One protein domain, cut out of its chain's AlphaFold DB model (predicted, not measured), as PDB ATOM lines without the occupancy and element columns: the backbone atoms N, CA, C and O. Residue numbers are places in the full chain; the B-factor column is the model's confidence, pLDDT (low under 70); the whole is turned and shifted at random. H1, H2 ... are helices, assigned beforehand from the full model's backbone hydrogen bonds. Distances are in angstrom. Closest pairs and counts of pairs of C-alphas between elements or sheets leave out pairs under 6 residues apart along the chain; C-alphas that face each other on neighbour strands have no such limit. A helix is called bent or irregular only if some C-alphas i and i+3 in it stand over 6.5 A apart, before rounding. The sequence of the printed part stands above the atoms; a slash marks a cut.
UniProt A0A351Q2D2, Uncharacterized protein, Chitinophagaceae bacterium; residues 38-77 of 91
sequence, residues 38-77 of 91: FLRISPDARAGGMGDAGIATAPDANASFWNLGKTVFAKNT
ATOM      1  N   PHE A  38     129.327 166.553 109.777       71.38
ATOM      2  CA  PHE A  38     129.966 165.368 109.191       71.38
ATOM      3  C   PHE A  38     129.461 165.036 107.779       71.38
ATOM      4  O   PHE A  38     130.191 164.428 107.007       71.38
ATOM      5  N   LEU A  39     128.250 165.467 107.403       80.00
ATOM      6  CA  LEU A  39     127.705 165.230 106.061       80.00
ATOM      7  C   LEU A  39     128.402 166.078 104.987       80.00
ATOM      8  O   LEU A  39     128.236 165.828 103.799       80.00
ATOM      9  N   ARG A  40     129.185 167.084 105.396       76.94
ATOM     10  CA  ARG A  40     130.047 167.844 104.483       76.94
ATOM     11  C   ARG A  40     131.359 167.131 104.169       76.94
ATOM     12  O   ARG A  40     132.074 167.579 103.285       76.94
ATOM     13  N   ILE A  41     131.698 166.064 104.889       80.25
ATOM     14  CA  ILE A  41     132.916 165.302 104.628       80.25
ATOM     15  C   ILE A  41     132.633 164.376 103.451       80.25
ATOM     16  O   ILE A  41     131.775 163.499 103.537       80.25
ATOM     17  N   SER A  42     133.364 164.571 102.358       79.44
ATOM     18  CA  SER A  42     133.240 163.748 101.161       79.44
ATOM     19  C   SER A  42     133.510 162.270 101.464       79.44
ATOM     20  O   SER A  42     134.616 161.925 101.885       79.44
ATOM     21  N   PRO A  43     132.547 161.366 101.208       78.50
ATOM     22  CA  PRO A  43     132.697 159.932 101.456       78.50
ATOM     23  C   PRO A  43     133.455 159.212 100.329       78.50
ATOM     24  O   PRO A  43     133.500 157.985 100.295       78.50
ATOM     25  N   ASP A  44     134.032 159.950  99.380       80.56
ATOM     26  CA  ASP A  44     134.713 159.416  98.205       80.56
ATOM     27  C   ASP A  44     136.086 160.067  98.015       80.56
ATOM     28  O   ASP A  44     136.206 161.293  97.988       80.56
ATOM     29  N   ALA A  45     137.112 159.237  97.813       81.19
ATOM     30  CA  ALA A  45     138.476 159.689  97.566       81.19
ATOM     31  C   ALA A  45     138.619 160.406  96.214       81.19
ATOM     32  O   ALA A  45     139.436 161.316  96.087       81.19
ATOM     33  N   ARG A  46     137.824 160.026  95.204       82.00
ATOM     34  CA  ARG A  46     137.906 160.623  93.864       82.00
ATOM     35  C   ARG A  46     137.325 162.033  93.845       82.00
ATOM     36  O   ARG A  46     138.015 162.961  93.437       82.00
ATOM     37  N   ALA A  47     136.092 162.210  94.314       81.06
ATOM     38  CA  ALA A  47     135.487 163.533  94.421       81.06
ATOM     39  C   ALA A  47     136.213 164.421  95.447       81.06
ATOM     40  O   ALA A  47     136.430 165.597  95.165       81.06
ATOM     41  N   GLY A  48     136.672 163.857  96.573       79.31
ATOM     42  CA  GLY A  48     137.491 164.578  97.556       79.31
ATOM     43  C   GLY A  48     138.832 165.052  96.984       79.31
ATOM     44  O   GLY A  48     139.215 166.202  97.178       79.31
ATOM     45  N   GLY A  49     139.514 164.221  96.183       80.31
ATOM     46  CA  GLY A  49     140.743 164.606  95.476       80.31
ATOM     47  C   GLY A  49     140.538 165.669  94.388       80.31
ATOM     48  O   GLY A  49     141.473 166.391  94.051       80.31
ATOM     49  N   MET A  50     139.316 165.807  93.867       84.44
ATOM     50  CA  MET A  50     138.925 166.876  92.942       84.44
ATOM     51  C   MET A  50     138.464 168.159  93.658       84.44
ATOM     52  O   MET A  50     137.971 169.072  92.997       84.44
ATOM     53  N   GLY A  51     138.608 168.241  94.985       83.38
ATOM     54  CA  GLY A  51     138.141 169.380  95.777       83.38
ATOM     55  C   GLY A  51     136.623 169.387  95.953       83.38
ATOM     56  O   GLY A  51     135.984 170.409  95.724       83.38
ATOM     57  N   ASP A  52     136.045 168.237  96.307       80.50
ATOM     58  CA  ASP A  52     134.607 168.043  96.540       80.50
ATOM     59  C   ASP A  52     133.731 168.298  95.296       80.50
ATOM     60  O   ASP A  52     132.534 168.587  95.368       80.50
ATOM     61  N   ALA A  53     134.318 168.140  94.108       80.00
ATOM     62  CA  ALA A  53     133.653 168.321  92.824       80.00
ATOM     63  C   ALA A  53     133.083 166.992  92.291       80.00
ATOM     64  O   ALA A  53     133.635 166.380  91.379       80.00
ATOM     65  N   GLY A  54     131.960 166.525  92.855       78.81
ATOM     66  CA  GLY A  54     131.341 165.240  92.478       78.81
ATOM     67  C   GLY A  54     130.080 165.300  91.596       78.81
ATOM     68  O   GLY A  54     129.685 164.265  91.049       78.81
ATOM     69  N   ILE A  55     129.450 166.471  91.422       79.88
ATOM     70  CA  ILE A  55     128.106 166.611  90.808       79.88
ATOM     71  C   ILE A  55     128.083 166.299  89.301       79.88
ATOM     72  O   ILE A  55     127.163 165.627  88.830       79.88
ATOM     73  N   ALA A  56     129.090 166.759  88.553       83.25
ATOM     74  CA  ALA A  56     129.195 166.618  87.093       83.25
ATOM     75  C   ALA A  56     130.275 165.599  86.677       83.25
ATOM     76  O   ALA A  56     130.964 165.767  85.675       83.25
ATOM     77  N   THR A  57     130.461 164.553  87.485       83.19
ATOM     78  CA  THR A  57     131.434 163.485  87.219       83.19
ATOM     79  C   THR A  57     130.788 162.300  86.511       83.19
ATOM     80  O   THR A  57     129.569 162.116  86.548       83.19
ATOM     81  N   ALA A  58     131.614 161.459  85.884       83.00
ATOM     82  CA  ALA A  58     131.153 160.196  85.324       83.00
ATOM     83  C   ALA A  58     130.528 159.295  86.416       83.00
ATOM     84  O   ALA A  58     131.005 159.312  87.561       83.00
ATOM     85  N   PRO A  59     129.503 158.491  86.070       80.50
ATOM     86  CA  PRO A  59     128.825 157.612  87.014       80.50
ATOM     87  C   PRO A  59     129.781 156.687  87.764       80.50
ATOM     88  O   PRO A  59     130.665 156.069  87.172       80.50
ATOM     89  N   ASP A  60     129.583 156.600  89.074       81.88
ATOM     90  CA  ASP A  60     130.341 155.784  90.016       81.88
ATOM     91  C   ASP A  60     129.434 155.237  91.122       81.88
ATOM     92  O   ASP A  60     128.290 155.658  91.279       81.88
ATOM     93  N   ALA A  61     129.962 154.309  91.921       83.12
ATOM     94  CA  ALA A  61     129.252 153.769  93.081       83.12
ATOM     95  C   ALA A  61     128.916 154.844  94.136       83.12
ATOM     96  O   ALA A  61     127.961 154.689  94.889       83.12
ATOM     97  N   ASN A  62     129.653 155.961  94.155       83.31
ATOM     98  CA  ASN A  62     129.428 157.090  95.063       83.31
ATOM     99  C   ASN A  62     128.374 158.088  94.543       83.31
ATOM    100  O   ASN A  62     128.178 159.159  95.127       83.31
ATOM    101  N   ALA A  63     127.659 157.748  93.463       81.81
ATOM    102  CA  ALA A  63     126.615 158.583  92.883       81.81
ATOM    103  C   ALA A  63     125.493 158.924  93.863       81.81
ATOM    104  O   ALA A  63     124.956 160.026  93.795       81.81
ATOM    105  N   SER A  64     125.190 158.040  94.815       83.56
ATOM    106  CA  SER A  64     124.148 158.280  95.816       83.56
ATOM    107  C   SER A  64     124.410 159.483  96.718       83.56
ATOM    108  O   SER A  64     123.451 160.111  97.154       83.56
ATOM    109  N   PHE A  65     125.675 159.830  96.973       85.75
ATOM    110  CA  PHE A  65     126.029 160.995  97.784       85.75
ATOM    111  C   PHE A  65     126.093 162.288  96.958       85.75
ATOM    112  O   PHE A  65     125.635 163.332  97.408       85.75
ATOM    113  N   TRP A  66     126.636 162.224  95.737       87.00
ATOM    114  CA  TRP A  66     126.891 163.418  94.922       87.00
ATOM    115  C   TRP A  66     125.754 163.801  93.977       87.00
ATOM    116  O   TRP A  66     125.432 164.979  93.844       87.00
ATOM    117  N   ASN A  67     125.203 162.827  93.248       86.19
ATOM    118  CA  ASN A  67     124.183 163.043  92.225       86.19
ATOM    119  C   ASN A  67     123.553 161.702  91.815       86.19
ATOM    120  O   ASN A  67     124.111 160.983  90.990       86.19
ATOM    121  N   LEU A  68     122.362 161.377  92.323       85.69
ATOM    122  CA  LEU A  68     121.647 160.147  91.946       85.69
ATOM    123  C   LEU A  68     121.300 160.089  90.449       85.69
ATOM    124  O   LEU A  68     121.216 159.000  89.881       85.69
ATOM    125  N   GLY A  69     121.159 161.245  89.794       84.00
ATOM    126  CA  GLY A  69     120.830 161.362  88.377       84.00
ATOM    127  C   GLY A  69     121.925 160.861  87.437       84.00
ATOM    128  O   GLY A  69     121.613 160.493  86.310       84.00
ATOM    129  N   LYS A  70     123.193 160.759  87.872       86.94
ATOM    130  CA  LYS A  70     124.249 160.176  87.019       86.94
ATOM    131  C   LYS A  70     124.168 158.648  86.928       86.94
ATOM    132  O   LYS A  70     124.701 158.076  85.983       86.94
ATOM    133  N   THR A  71     123.452 157.992  87.848       83.62
ATOM    134  CA  THR A  71     123.323 156.522  87.913       83.62
ATOM    135  C   THR A  71     122.704 155.930  86.645       83.62
ATOM    136  O   THR A  71     123.114 154.860  86.210       83.62
ATOM    137  N   VAL A  72     121.775 156.642  85.993       85.75
ATOM    138  CA  VAL A  72     121.122 156.163  84.755       85.75
ATOM    139  C   VAL A  72     122.072 156.107  83.553       85.75
ATOM    140  O   VAL A  72     121.789 155.415  82.583       85.75
ATOM    141  N   PHE A  73     123.209 156.808  83.623       85.88
ATOM    142  CA  PHE A  73     124.247 156.812  82.590       85.88
ATOM    143  C   PHE A  73     125.405 155.851  82.913       85.88
ATOM    144  O   PHE A  73     126.451 155.893  82.259       85.88
ATOM    145  N   ALA A  74     125.266 155.009  83.944       86.00
ATOM    146  CA  ALA A  74     126.284 154.037  84.323       86.00
ATOM    147  C   ALA A  74     126.468 152.969  83.234       86.00
ATOM    148  O   ALA A  74     125.510 152.359  82.769       86.00
ATOM    149  N   LYS A  75     127.725 152.709  82.848       84.31
ATOM    150  CA  LYS A  75     128.068 151.633  81.897       84.31
ATOM    151  C   LYS A  75     127.867 150.232  82.480       84.31
ATOM    152  O   LYS A  75     127.656 149.289  81.726       84.31
ATOM    153  N   ASN A  76     127.947 150.103  83.804       83.19
ATOM    154  CA  ASN A  76     127.903 148.828  84.511       83.19
ATOM    155  C   ASN A  76     126.621 148.747  85.348       83.19
ATOM    156  O   ASN A  76     126.243 149.723  85.991       83.19
ATOM    157  N   THR A  77     125.991 147.570  85.391       82.25
ATOM    158  CA  THR A  77     124.714 147.336  86.094       82.25
ATOM    159  C   THR A  77     124.832 147.415  87.620       82.25
ATOM    160  O   THR A  77     123.858 147.715  88.302       82.25
TER     161      THR A  77
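Overview. This is residues 38 to 77 of the 91 residues of an uncharacterized protein of Chitinophagaceae bacterium (UniProt A0A351Q2D2). With little regular structure, the printed part is an elongated, winding run of loops, with the short helix H1 toward one end and H2 and H3, one after the other, toward the other. The looping stretch of residues 50 to 62 joins the two parts. Of 40 printed residues, 15 are in the three named helices, H1, H2, H3 in chain order, with no named strand; the class is all helix. The whole is compact, with a radius of gyration of the C-alphas of 9.9 A, and spans 29 by 17 by 14 A.

Along the chain. H1, residues 45 to 49, measures 5.8 A from first to last C-alpha and begins with C-alpha 45 at (138.476, 159.689, 97.566). H2, residues 63 to 66, measures 5.3 A. H3, residues 68 to 73, measures 10.3 A and ends with C-alpha 73 at (124.247, 156.812, 82.590). H3 is neither bent nor irregular, but only just: C-alphas 69 and 72 are 6.3 A apart.

Arrangement. H1 is apart from H2 and from H3. H2 and H3 only just touch, only at the corner by their link, with 3 pairs of C-alphas within 8 A; the closest, of Ala 63 and Thr 71, are 6.3 A apart. In H1 the O i to N i+4 pair is within hydrogen-bond range; in H3 0 of 2 are, beside 2 of 3 O i to N i+3 pairs, and H2 is too short for an O i to N i+4 pair.

Size, cuts and confidence. The C-alphas farthest apart, of Phe 38 and Lys 75, are 30.6 A apart. The link from H1 to H2 is long, that from H2 to H3 tight. The printed part has no cut, and no printed residue is under 70 in pLDDT.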